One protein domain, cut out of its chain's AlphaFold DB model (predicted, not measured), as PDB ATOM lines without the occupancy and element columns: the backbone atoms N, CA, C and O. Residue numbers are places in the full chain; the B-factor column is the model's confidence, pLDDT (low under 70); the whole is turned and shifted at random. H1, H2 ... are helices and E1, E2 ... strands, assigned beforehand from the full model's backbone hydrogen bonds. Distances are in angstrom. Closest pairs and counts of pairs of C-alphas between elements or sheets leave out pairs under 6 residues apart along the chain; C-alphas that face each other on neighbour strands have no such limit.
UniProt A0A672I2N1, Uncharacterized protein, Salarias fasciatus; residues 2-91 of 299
ATOM      1  N   PHE A   2      55.239 -52.001  12.822       91.56
ATOM      2  CA  PHE A   2      54.228 -51.435  13.728       91.56
ATOM      3  C   PHE A   2      53.906 -49.982  13.347       91.56
ATOM      4  O   PHE A   2      54.662 -49.399  12.569       91.56
ATOM      5  N   PRO A   3      52.836 -49.364  13.890       88.44
ATOM      6  CA  PRO A   3      52.413 -48.018  13.492       88.44
ATOM      7  C   PRO A   3      53.509 -46.954  13.578       88.44
ATOM      8  O   PRO A   3      53.610 -46.098  12.710       88.44
ATOM      9  N   VAL A   4      54.368 -47.033  14.595       90.31
ATOM     10  CA  VAL A   4      55.487 -46.099  14.810       90.31
ATOM     11  C   VAL A   4      56.671 -46.314  13.849       90.31
ATOM     12  O   VAL A   4      57.605 -45.511  13.824       90.31
ATOM     13  N   ASP A   5      56.677 -47.422  13.103       89.81
ATOM     14  CA  ASP A   5      57.692 -47.748  12.091       89.81
ATOM     15  C   ASP A   5      57.248 -47.367  10.673       89.81
ATOM     16  O   ASP A   5      58.050 -47.422   9.741       89.81
ATOM     17  N   LEU A   6      55.967 -47.039  10.503       86.75
ATOM     18  CA  LEU A   6      55.426 -46.567   9.239       86.75
ATOM     19  C   LEU A   6      55.915 -45.133   8.961       86.75
ATOM     20  O   LEU A   6      56.334 -44.440   9.894       86.75
ATOM     21  N   PRO A   7      55.875 -44.670   7.695       84.44
ATOM     22  CA  PRO A   7      56.206 -43.290   7.359       84.44
ATOM     23  C   PRO A   7      55.443 -42.310   8.248       84.44
ATOM     24  O   PRO A   7      54.266 -42.534   8.550       84.44
ATOM     25  N   ASP A   8      56.128 -41.248   8.678       80.19
ATOM     26  CA  ASP A   8      55.500 -40.244   9.528       80.19
ATOM     27  C   ASP A   8      54.326 -39.602   8.789       80.19
ATOM     28  O   ASP A   8      54.405 -39.302   7.595       80.19
ATOM     29  N   VAL A   9      53.226 -39.430   9.511       78.56
ATOM     30  CA  VAL A   9      51.996 -38.854   8.982       78.56
ATOM     31  C   VAL A   9      51.801 -37.483   9.603       78.56
ATOM     32  O   VAL A   9      51.914 -37.307  10.815       78.56
ATOM     33  N   GLU A  10      51.484 -36.491   8.777       77.75
ATOM     34  CA  GLU A  10      51.166 -35.151   9.279       77.75
ATOM     35  C   GLU A  10      49.749 -35.078   9.878       77.75
ATOM     36  O   GLU A  10      49.448 -34.178  10.672       77.75
ATOM     37  N   GLU A  11      48.901 -36.057   9.540       82.12
ATOM     38  CA  GLU A  11      47.486 -36.147   9.889       82.12
ATOM     39  C   GLU A  11      47.080 -37.542  10.394       82.12
ATOM     40  O   GLU A  11      47.633 -38.565   9.993       82.12
ATOM     41  N   LEU A  12      46.079 -37.577  11.276       81.94
ATOM     42  CA  LEU A  12      45.487 -38.799  11.841       81.94
ATOM     43  C   LEU A  12      44.029 -39.000  11.391       81.94
ATOM     44  O   LEU A  12      43.499 -40.115  11.463       81.94
ATOM     45  N   THR A  13      43.360 -37.939  10.929       83.62
ATOM     46  CA  THR A  13      41.913 -37.958  10.685       83.62
ATOM     47  C   THR A  13      41.526 -38.517   9.325       83.62
ATOM     48  O   THR A  13      40.528 -39.217   9.263       83.62
ATOM     49  N   SER A  14      42.280 -38.298   8.246       84.25
ATOM     50  CA  SER A  14      41.810 -38.629   6.887       84.25
ATOM     51  C   SER A  14      41.464 -40.108   6.689       84.25
ATOM     52  O   SER A  14      40.412 -40.439   6.143       84.25
ATOM     53  N   GLY A  15      42.304 -41.027   7.180       84.44
ATOM     54  CA  GLY A  15      41.976 -42.461   7.172       84.44
ATOM     55  C   GLY A  15      40.787 -42.785   8.083       84.44
ATOM     56  O   GLY A  15      39.893 -43.543   7.708       84.44
ATOM     57  N   SER A  16      40.746 -42.154   9.258       87.50
ATOM     58  CA  SER A  16      39.668 -42.295  10.243       87.50
ATOM     59  C   SER A  16      38.304 -41.846   9.691       87.50
ATOM     60  O   SER A  16      37.307 -42.531   9.896       87.50
ATOM     61  N   GLU A  17      38.257 -40.742   8.942       89.06
ATOM     62  CA  GLU A  17      37.053 -40.214   8.292       89.06
ATOM     63  C   GLU A  17      36.545 -41.172   7.217       89.06
ATOM     64  O   GLU A  17      35.368 -41.525   7.223       89.06
ATOM     65  N   ARG A  18      37.439 -41.673   6.351       88.94
ATOM     66  CA  ARG A  18      37.077 -42.672   5.334       88.94
ATOM     67  C   ARG A  18      36.505 -43.939   5.962       88.94
ATOM     68  O   ARG A  18      35.486 -44.441   5.495       88.94
ATOM     69  N   CYS A  19      37.141 -44.439   7.022       88.00
ATOM     70  CA  CYS A  19      36.653 -45.601   7.760       88.00
ATOM     71  C   CYS A  19      35.259 -45.340   8.344       88.00
ATOM     72  O   CYS A  19      34.353 -46.153   8.163       88.00
ATOM     73  N   LEU A  20      35.058 -44.182   8.975       88.88
ATOM     74  CA  LEU A  20      33.772 -43.821   9.558       88.88
ATOM     75  C   LEU A  20      32.669 -43.708   8.495       88.88
ATOM     76  O   LEU A  20      31.598 -44.279   8.679       88.88
ATOM     77  N   SER A  21      32.939 -43.061   7.358       89.00
ATOM     78  CA  SER A  21      31.993 -42.975   6.237       89.00
ATOM     79  C   SER A  21      31.654 -44.347   5.643       89.00
ATOM     80  O   SER A  21      30.513 -44.595   5.248       89.00
ATOM     81  N   ALA A  22      32.619 -45.267   5.601       87.88
ATOM     82  CA  ALA A  22      32.397 -46.632   5.132       87.88
ATOM     83  C   ALA A  22      31.497 -47.431   6.098       87.88
ATOM     84  O   ALA A  22      30.623 -48.176   5.656       87.88
ATOM     85  N   LEU A  23      31.652 -47.219   7.411       88.00
ATOM     86  CA  LEU A  23      30.786 -47.813   8.435       88.00
ATOM     87  C   LEU A  23      29.370 -47.219   8.411       88.00
ATOM     88  O   LEU A  23      28.402 -47.941   8.624       88.00
ATOM     89  N   GLU A  24      29.234 -45.917   8.149       87.31
ATOM     90  CA  GLU A  24      27.932 -45.234   8.064       87.31
ATOM     91  C   GLU A  24      27.154 -45.585   6.791       87.31
ATOM     92  O   GLU A  24      25.929 -45.664   6.824       87.31
ATOM     93  N   SER A  25      27.851 -45.834   5.681       86.88
ATOM     94  CA  SER A  25      27.228 -46.254   4.417       86.88
ATOM     95  C   SER A  25      26.892 -47.747   4.355       86.88
ATOM     96  O   SER A  25      26.281 -48.180   3.381       86.88
ATOM     97  N   GLY A  26      27.287 -48.538   5.360       79.00
ATOM     98  CA  GLY A  26      27.138 -49.997   5.336       79.00
ATOM     99  C   GLY A  26      28.024 -50.679   4.287       79.00
ATOM    100  O   GLY A  26      27.790 -51.829   3.942       79.00
ATOM    101  N   ALA A  27      29.044 -49.987   3.769       73.50
ATOM    102  CA  ALA A  27      29.939 -50.523   2.743       73.50
ATOM    103  C   ALA A  27      30.908 -51.591   3.286       73.50
ATOM    104  O   ALA A  27      31.541 -52.306   2.511       73.50
ATOM    105  N   VAL A  28      31.045 -51.678   4.612       69.81
ATOM    106  CA  VAL A  28      31.910 -52.632   5.310       69.81
ATOM    107  C   VAL A  28      31.032 -53.508   6.196       69.81
ATOM    108  O   VAL A  28      30.733 -53.155   7.335       69.81
ATOM    109  N   GLU A  29      30.604 -54.646   5.660       64.56
ATOM    110  CA  GLU A  29      29.925 -55.685   6.435       64.56
ATOM    111  C   GLU A  29      30.971 -56.632   7.056       64.56
ATOM    112  O   GLU A  29      32.014 -56.912   6.464       64.56
ATOM    113  N   ASP A  30      30.718 -57.089   8.286       71.62
ATOM    114  CA  ASP A  30      31.502 -58.116   8.993       71.62
ATOM    115  C   ASP A  30      32.975 -57.808   9.334       71.62
ATOM    116  O   ASP A  30      33.759 -58.727   9.596       71.62
ATOM    117  N   GLN A  31      33.384 -56.540   9.445       83.75
ATOM    118  CA  GLN A  31      34.704 -56.237  10.013       83.75
ATOM    119  C   GLN A  31      34.742 -56.605  11.506       83.75
ATOM    120  O   GLN A  31      33.912 -56.155  12.298       83.75
ATOM    121  N   ARG A  32      35.728 -57.413  11.915       85.62
ATOM    122  CA  ARG A  32      35.905 -57.856  13.308       85.62
ATOM    123  C   ARG A  32      37.331 -57.620  13.780       85.62
ATOM    124  O   ARG A  32      38.281 -57.778  13.016       85.62
ATOM    125  N   PHE A  33      37.476 -57.260  15.051       87.56
ATOM    126  CA  PHE A  33      38.758 -56.953  15.668       87.56
ATOM    127  C   PHE A  33      39.128 -57.949  16.776       87.56
ATOM    128  O   PHE A  33      38.321 -58.278  17.652       87.56
ATOM    129  N   GLY A  34      40.394 -58.375  16.763       83.19
ATOM    130  CA  GLY A  34      41.019 -59.167  17.821       83.19
ATOM    131  C   GLY A  34      40.558 -60.627  17.912       83.19
ATOM    132  O   GLY A  34      39.727 -61.109  17.144       83.19
ATOM    133  N   CYS A  35      41.112 -61.353  18.888       73.88
ATOM    134  CA  CYS A  35      40.786 -62.767  19.118       73.88
ATOM    135  C   CYS A  35      39.327 -62.969  19.553       73.88
ATOM    136  O   CYS A  35      38.709 -63.959  19.179       73.88
ATOM    137  N   SER A  36      38.762 -62.003  20.281       74.94
ATOM    138  CA  SER A  36      37.356 -62.010  20.703       74.94
ATOM    139  C   SER A  36      36.378 -61.640  19.582       74.94
ATOM    140  O   SER A  36      35.177 -61.597  19.825       74.94
ATOM    141  N   GLN A  37      36.874 -61.368  18.365       84.88
ATOM    142  CA  GLN A  37      36.066 -61.090  17.171       84.88
ATOM    143  C   GLN A  37      35.012 -59.996  17.406       84.88
ATOM    144  O   GLN A  37      33.850 -60.128  17.001       84.88
ATOM    145  N   VAL A  38      35.435 -58.911  18.063       87.12
ATOM    146  CA  VAL A  38      34.583 -57.762  18.385       87.12
ATOM    147  C   VAL A  38      34.130 -57.121  17.072       87.12
ATOM    148  O   VAL A  38      34.993 -56.742  16.279       87.12
ATOM    149  N   PRO A  39      32.818 -57.008  16.802       88.56
ATOM    150  CA  PRO A  39      32.339 -56.417  15.556       88.56
ATOM    151  C   PRO A  39      32.703 -54.932  15.524       88.56
ATOM    152  O   PRO A  39      32.504 -54.236  16.513       88.56
ATOM    153  N   VAL A  40      33.232 -54.432  14.414       90.06
ATOM    154  CA  VAL A  40      33.501 -53.004  14.220       90.06
ATOM    155  C   VAL A  40      32.259 -52.382  13.596       90.06
ATOM    156  O   VAL A  40      31.897 -52.692  12.467       90.06
ATOM    157  N   THR A  41      31.576 -51.526  14.347       89.25
ATOM    158  CA  THR A  41      30.302 -50.918  13.948       89.25
ATOM    159  C   THR A  41      30.292 -49.435  14.291       89.25
ATOM    160  O   THR A  41      31.067 -48.955  15.116       89.25
ATOM    161  N   ARG A  42      29.346 -48.677  13.732       87.56
ATOM    162  CA  ARG A  42      29.208 -47.256  14.073       87.56
ATOM    163  C   ARG A  42      28.935 -47.001  15.566       87.56
ATOM    164  O   ARG A  42      29.301 -45.939  16.069       87.56
ATOM    165  N   GLY A  43      28.304 -47.955  16.259       86.56
ATOM    166  CA  GLY A  43      27.904 -47.834  17.664       86.56
ATOM    167  C   GLY A  43      29.036 -48.035  18.678       86.56
ATOM    168  O   GLY A  43      28.930 -47.556  19.804       86.56
ATOM    169  N   ASN A  44      30.127 -48.701  18.293       89.62
ATOM    170  CA  ASN A  44      31.287 -48.943  19.162       89.62
ATOM    171  C   ASN A  44      32.578 -48.302  18.646       89.62
ATOM    172  O   ASN A  44      33.668 -48.609  19.125       89.62
ATOM    173  N   VAL A  45      32.448 -47.387  17.693       92.06
ATOM    174  CA  VAL A  45      33.543 -46.599  17.154       92.06
ATOM    175  C   VAL A  45      33.307 -45.131  17.489       92.06
ATOM    176  O   VAL A  45      32.195 -44.618  17.347       92.06
ATOM    177  N   PHE A  46      34.348 -44.445  17.955       90.88
ATOM    178  CA  PHE A  46      34.254 -43.051  18.373       90.88
ATOM    179  C   PHE A  46      35.545 -42.277  18.098       90.88
ATOM    180  O   PHE A  46      36.618 -42.854  17.929       90.88
ATOM    181  N   TRP A  47      35.429 -40.951  18.055       90.56
ATOM    182  CA  TRP A  47      36.577 -40.060  17.936       90.56
ATOM    183  C   TRP A  47      37.267 -39.899  19.286       90.56
ATOM    184  O   TRP A  47      36.667 -39.414  20.245       90.56
ATOM    185  N   LEU A  48      38.538 -40.277  19.341       89.25
ATOM    186  CA  LEU A  48      39.402 -40.078  20.491       89.25
ATOM    187  C   LEU A  48      40.254 -38.830  20.266       89.25
ATOM    188  O   LEU A  48      41.061 -38.786  19.337       89.25
ATOM    189  N   GLN A  49      40.076 -37.823  21.119       87.69
ATOM    190  CA  GLN A  49      40.897 -36.617  21.092       87.69
ATOM    191  C   GLN A  49      42.277 -36.906  21.698       87.69
ATOM    192  O   GLN A  49      42.381 -37.322  22.849       87.69
ATOM    193  N   VAL A  50      43.324 -36.671  20.907       84.88
ATOM    194  CA  VAL A  50      44.732 -36.923  21.245       84.88
ATOM    195  C   VAL A  50      45.443 -35.634  21.664       84.88
ATOM    196  O   VAL A  50      46.252 -35.657  22.589       84.88
ATOM    197  N   PHE A  51      45.121 -34.502  21.023       81.81
ATOM    198  CA  PHE A  51      45.753 -33.201  21.281       81.81
ATOM    199  C   PHE A  51      44.730 -32.099  21.571       81.81
ATOM    200  O   PHE A  51      43.614 -32.100  21.043       81.81
ATOM    201  N   GLU A  52      45.130 -31.134  22.400       72.50
ATOM    202  CA  GLU A  52      44.392 -29.877  22.597       72.50
ATOM    203  C   GLU A  52      44.672 -28.878  21.463       72.50
ATOM    204  O   GLU A  52      43.774 -28.160  21.024       72.50
ATOM    205  N   ASP A  53      45.907 -28.858  20.956       71.19
ATOM    206  CA  ASP A  53      46.431 -27.901  19.986       71.19
ATOM    207  C   ASP A  53      46.784 -28.544  18.622       71.19
ATOM    208  O   ASP A  53      46.623 -29.742  18.402       71.19
ATOM    209  N   GLY A  54      47.208 -27.729  17.646       70.94
ATOM    210  CA  GLY A  54      47.560 -28.181  16.285       70.94
ATOM    211  C   GLY A  54      46.404 -28.126  15.273       70.94
ATOM    212  O   GLY A  54      45.331 -27.638  15.614       70.94
ATOM    213  N   PRO A  55      46.588 -28.552  14.010       73.69
ATOM    214  CA  PRO A  55      45.520 -28.559  13.009       73.69
ATOM    215  C   PRO A  55      44.453 -29.622  13.333       73.69
ATOM    216  O   PRO A  55      44.816 -30.690  13.838       73.69
ATOM    217  N   PRO A  56      43.159 -29.381  13.014       76.75
ATOM    218  CA  PRO A  56      42.065 -30.320  13.289       76.75
ATOM    219  C   PRO A  56      42.345 -31.744  12.803       76.75
ATOM    220  O   PRO A  56      42.036 -32.698  13.511       76.75
ATOM    221  N   SER A  57      43.028 -31.870  11.662       74.56
ATOM    222  CA  SER A  57      43.377 -33.144  11.030       74.56
ATOM    223  C   SER A  57      44.365 -34.014  11.815       74.56
ATOM    224  O   SER A  57      44.561 -35.190  11.513       74.56
ATOM    225  N   SER A  58      44.999 -33.460  12.849       76.44
ATOM    226  CA  SER A  58      45.928 -34.185  13.721       76.44
ATOM    227  C   SER A  58      45.400 -34.380  15.139       76.44
ATOM    228  O   SER A  58      46.003 -35.130  15.893       76.44
ATOM    229  N   ARG A  59      44.290 -33.729  15.516       82.25
ATOM    230  CA  ARG A  59      43.823 -33.671  16.914       82.25
ATOM    231  C   ARG A  59      43.129 -34.934  17.396       82.25
ATOM    232  O   ARG A  59      43.074 -35.144  18.605       82.25
ATOM    233  N   SER A  60      42.604 -35.741  16.481       87.56
ATOM    234  CA  SER A  60      41.757 -36.878  16.824       87.56
ATOM    235  C   SER A  60      42.058 -38.089  15.954       87.56
ATOM    236  O   SER A  60      42.468 -37.962  14.802       87.56
ATOM    237  N   VAL A  61      41.807 -39.266  16.512       91.69
ATOM    238  CA  VAL A  61      41.934 -40.557  15.836       91.69
ATOM    239  C   VAL A  61      40.699 -41.404  16.120       91.69
ATOM    240  O   VAL A  61      40.056 -41.237  17.159       91.69
ATOM    241  N   LEU A  62      40.348 -42.307  15.208       93.12
ATOM    242  CA  LEU A  62      39.266 -43.253  15.449       93.12
ATOM    243  C   LEU A  62      39.698 -44.322  16.458       93.12
ATOM    244  O   LEU A  62      40.771 -44.917  16.330       93.12
ATOM    245  N   ALA A  63      38.845 -44.591  17.437       93.88
ATOM    246  CA  ALA A  63      39.060 -45.607  18.453       93.88
ATOM    247  C   ALA A  63      37.891 -46.596  18.501       93.88
ATOM    248  O   ALA A  63      36.728 -46.226  18.328       93.88
ATOM    249  N   LEU A  64      38.223 -47.858  18.760       93.00
ATOM    250  CA  LEU A  64      37.273 -48.938  19.003       93.00
ATOM    251  C   LEU A  64      37.139 -49.138  20.511       93.00
ATOM    252  O   LEU A  64      38.148 -49.302  21.201       93.00
ATOM    253  N   ARG A  65      35.906 -49.171  21.014       91.56
ATOM    254  CA  ARG A  65      35.602 -49.471  22.422       91.56
ATOM    255  C   ARG A  65      35.063 -50.878  22.606       91.56
ATOM    256  O   ARG A  65      34.519 -51.481  21.677       91.56
ATOM    257  N   SER A  66      35.199 -51.372  23.829       88.56
ATOM    258  CA  SER A  66      34.575 -52.620  24.231       88.56
ATOM    259  C   SER A  66      33.046 -52.501  24.164       88.56
ATOM    260  O   SER A  66      32.489 -51.477  24.574       88.56
ATOM    261  N   PRO A  67      32.341 -53.521  23.641       84.75
ATOM    262  CA  PRO A  67      30.891 -53.615  23.774       84.75
ATOM    263  C   PRO A  67      30.450 -53.726  25.240       84.75
ATOM    264  O   PRO A  67      29.392 -53.211  25.590       84.75
ATOM    265  N   ASP A  68      31.276 -54.363  26.076       83.88
ATOM    266  CA  ASP A  68      30.968 -54.652  27.482       83.88
ATOM    267  C   ASP A  68      31.304 -53.478  28.416       83.88
ATOM    268  O   ASP A  68      30.665 -53.309  29.454       83.88
ATOM    269  N   ASP A  69      32.290 -52.655  28.043       82.94
ATOM    270  CA  ASP A  69      32.737 -51.492  28.818       82.94
ATOM    271  C   ASP A  69      32.904 -50.251  27.917       82.94
ATOM    272  O   ASP A  69      33.845 -50.179  27.117       82.94
ATOM    273  N   PRO A  70      32.024 -49.240  28.061       80.25
ATOM    274  CA  PRO A  70      32.087 -47.991  27.317       80.25
ATOM    275  C   PRO A  70      33.401 -47.230  27.362       80.25
ATOM    276  O   PRO A  70      33.734 -46.537  26.397       80.25
ATOM    277  N   ASP A  71      34.085 -47.318  28.495       80.25
ATOM    278  CA  ASP A  71      35.271 -46.530  28.799       80.25
ATOM    279  C   ASP A  71      36.549 -47.248  28.357       80.25
ATOM    280  O   ASP A  71      37.629 -46.647  28.325       80.25
ATOM    281  N   GLN A  72      36.445 -48.532  28.011       86.50
ATOM    282  CA  GLN A  72      37.577 -49.344  27.613       86.50
ATOM    283  C   GLN A  72      37.844 -49.210  26.114       86.50
ATOM    284  O   GLN A  72      37.097 -49.714  25.274       86.50
ATOM    285  N   VAL A  73      38.977 -48.596  25.779       90.50
ATOM    286  CA  VAL A  73      39.510 -48.567  24.412       90.50
ATOM    287  C   VAL A  73      40.247 -49.872  24.120       90.50
ATOM    288  O   VAL A  73      41.120 -50.278  24.884       90.50
ATOM    289  N   LEU A  74      39.916 -50.514  23.002       91.25
ATOM    290  CA  LEU A  74      40.529 -51.768  22.557       91.25
ATOM    291  C   LEU A  74      41.552 -51.559  21.437       91.25
ATOM    292  O   LEU A  74      42.572 -52.252  21.391       91.25
ATOM    293  N   ALA A  75      41.273 -50.628  20.523       93.88
ATOM    294  CA  ALA A  75      42.073 -50.426  19.321       93.88
ATOM    295  C   ALA A  75      42.008 -48.989  18.809       93.88
ATOM    296  O   ALA A  75      41.048 -48.268  19.084       93.88
ATOM    297  N   LEU A  76      42.999 -48.616  18.002       94.25
ATOM    298  CA  LEU A  76      43.016 -47.370  17.236       94.25
ATOM    299  C   LEU A  76      43.059 -47.673  15.745       94.25
ATOM    300  O   LEU A  76      43.698 -48.638  15.323       94.25
ATOM    301  N   PHE A  77      42.422 -46.820  14.951       92.19
ATOM    302  CA  PHE A  77      42.536 -46.864  13.504       92.19
ATOM    303  C   PHE A  77      43.697 -45.977  13.053       92.19
ATOM    304  O   PHE A  77      43.637 -44.754  13.162       92.19
ATOM    305  N   LEU A  78      44.770 -46.593  12.567       90.94
ATOM    306  CA  LEU A  78      45.978 -45.905  12.119       90.94
ATOM    307  C   LEU A  78      46.385 -46.442  10.754       90.94
ATOM    308  O   LEU A  78      46.516 -47.654  10.583       90.94
ATOM    309  N   GLN A  79      46.607 -45.527   9.808       87.69
ATOM    310  CA  GLN A  79      47.037 -45.833   8.437       87.69
ATOM    311  C   GLN A  79      46.198 -46.946   7.789       87.69
ATOM    312  O   GLN A  79      46.708 -47.984   7.378       87.69
ATOM    313  N   ASP A  80      44.883 -46.729   7.755       88.00
ATOM    314  CA  ASP A  80      43.904 -47.621   7.127       88.00
ATOM    315  C   ASP A  80      43.822 -49.038   7.752       88.00
ATOM    316  O   ASP A  80      43.370 -49.988   7.114       88.00
ATOM    317  N   SER A  81      44.246 -49.208   9.010       90.69
ATOM    318  CA  SER A  81      44.188 -50.486   9.739       90.69
ATOM    319  C   SER A  81      43.848 -50.315  11.222       90.69
ATOM    320  O   SER A  81      44.186 -49.307  11.841       90.69
ATOM    321  N   TRP A  82      43.199 -51.325  11.814       93.12
ATOM    322  CA  TRP A  82      42.933 -51.390  13.257       93.12
ATOM    323  C   TRP A  82      44.113 -52.008  14.008       93.12
ATOM    324  O   TRP A  82      44.522 -53.131  13.711       93.12
ATOM    325  N   TRP A  83      44.607 -51.313  15.029       93.75
ATOM    326  CA  TRP A  83      45.755 -51.730  15.833       93.75
ATOM    327  C   TRP A  83      45.391 -51.862  17.304       93.75
ATOM    328  O   TRP A  83      44.783 -50.959  17.880       93.75
ATOM    329  N   SER A  84      45.807 -52.968  17.928       94.12
ATOM    330  CA  SER A  84      45.679 -53.136  19.377       94.12
ATOM    331  C   SER A  84      46.550 -52.119  20.110       94.12
ATOM    332  O   SER A  84      47.609 -51.735  19.612       94.12
ATOM    333  N   LEU A  85      46.148 -51.709  21.315       92.50
ATOM    334  CA  LEU A  85      46.952 -50.773  22.111       92.50
ATOM    335  C   LEU A  85      48.380 -51.289  22.364       92.50
ATOM    336  O   LEU A  85      49.324 -50.505  22.358       92.50
ATOM    337  N   GLU A  86      48.553 -52.603  22.535       91.94
ATOM    338  CA  GLU A  86      49.879 -53.210  22.704       91.94
ATOM    339  C   GLU A  86      50.728 -53.131  21.434       91.94
ATOM    340  O   GLU A  86      51.928 -52.885  21.525       91.94
ATOM    341  N   ASP A  87      50.129 -53.302  20.254       93.56
ATOM    342  CA  ASP A  87      50.861 -53.217  18.989       93.56
ATOM    343  C   ASP A  87      51.185 -51.770  18.606       93.56
ATOM    344  O   ASP A  87      52.248 -51.518  18.045       93.56
ATOM    345  N   VAL A  88      50.334 -50.799  18.965       94.19
ATOM    346  CA  VAL A  88      50.653 -49.370  18.779       94.19
ATOM    347  C   VAL A  88      51.885 -48.967  19.597       94.19
ATOM    348  O   VAL A  88      52.688 -48.155  19.145       94.19
ATOM    349  N   LEU A  89      52.071 -49.554  20.783       94.31
ATOM    350  CA  LEU A  89      53.225 -49.294  21.647       94.31
ATOM    351  C   LEU A  89      54.500 -50.049  21.233       94.31
ATOM    352  O   LEU A  89      55.515 -49.934  21.924       94.31
ATOM    353  N   ARG A  90      54.481 -50.838  20.154       94.81
ATOM    354  CA  ARG A  90      55.626 -51.643  19.710       94.81
ATOM    355  C   ARG A  90      56.354 -51.024  18.527       94.81
ATOM    356  O   ARG A  90      55.805 -50.235  17.770       94.81
ATOM    357  N   THR A  91      57.608 -51.422  18.371       94.25
ATOM    358  CA  THR A  91      58.459 -51.124  17.219       94.25
ATOM    359  C   THR A  91      59.154 -52.400  16.762       94.25
ATOM    360  O   THR A  91      59.514 -53.263  17.563       94.25
TER     361      THR A  91
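AT A GLANCE: This is residues 2 to 91 of the 299 residues of an uncharacterized protein of Salarias fasciatus (UniProt A0A672I2N1). A strongly twisted sheet of four antiparallel strands has one longer helix, H1, packed along one face and the short helix H3 on the opposite face. From H1, residues 25 to 44 fold back on themselves through a short unnamed pairing and lead into the edge strand E1, while the short helix H2 lies by the first residues of H1. The printed part has 90 residues, with three named helices and four named strands in the order H1 E1 H2 E2 E3 E4 H3; the sheet's order is E1 - E2 - E3 - E4. The class is mixed, helices and strands, with 41 residues in named elements, under half of those printed. The whole is compact and rounded, with a radius of gyration of the C-alphas of 12.9 A and spans of 32 by 29 by 23 A.

HOW THE PARTS SIT: H1, residues 13 to 24, is on the sheet of E1, residues 45 to 49, E2, residues 60 to 65, E3, residues 73 to 78, and E4, residues 81 to 84, at a height over the sheet of 8.9 A. It lies over E2 and, only just, over E3, on which 3 of its C-alphas fall. It runs along the strands, at 16 degrees to E2 on the local plane; the closest C-alphas of H1 and E2 are those of Ser 16 and Leu 62, 5.3 A apart. H1 and E1 are near each other, with 9 pairs of C-alphas within 10 A. E1 and E2 are antiparallel, with N 48 and O 61 within hydrogen-bond range at 2.8 A. H2, residues 56 to 59, touches H1 with residues 13 to 14 of H1 alone; the closest C-alphas are those of Thr 13 and Ser 57, 5.0 A apart. E2, E3 and E4 form a meander, each strand the antiparallel neighbour of the one before. In the hairpin E2 and E3, N 77 and O 62 are 2.9 A apart, and in the hairpin E3 and E4, N 83 and O 76 are 2.8 A apart, both within hydrogen-bond range. H3, residues 85 to 88, is on the face opposite to H1 at a height over the sheet of 8.2 A, over E3 only just, with 3 of its C-alphas falling there. The closest C-alphas of H3 and E3 are those of Leu 85 and Ala 75, 5.6 A apart. In H1 every O i to N i+4 pair is within hydrogen-bond range; H2 and H3 are too short for such a pair.

IN THESE COORDINATES: H1 begins at C-alpha 13, (41.913, -37.958, 10.685), and is 16.0 A long. E1 is 13.0 A long, H2 5.2 A, E2 15.1 A, E3 14.1 A and E4 10.1 A. E2 begins at C-alpha 60, (41.757, -36.878, 16.824). H3, 5.2 A long, ends at C-alpha 88, (50.653, -49.370, 18.779).

THE WHOLE: The C-alphas of Ser 36 and Gly 54 are the two farthest apart, 35.6 A, while those of Phe 2 and Thr 91, the first and last printed, are 5.5 A apart. The printed part has no cut. The link from H1 to E1, 20 residues, is long; in it residues 32 to 33 pair antiparallel with residues 38 to 39. The mean pLDDT of the printed part is 85.8, and residues 28 to 29 are under 70.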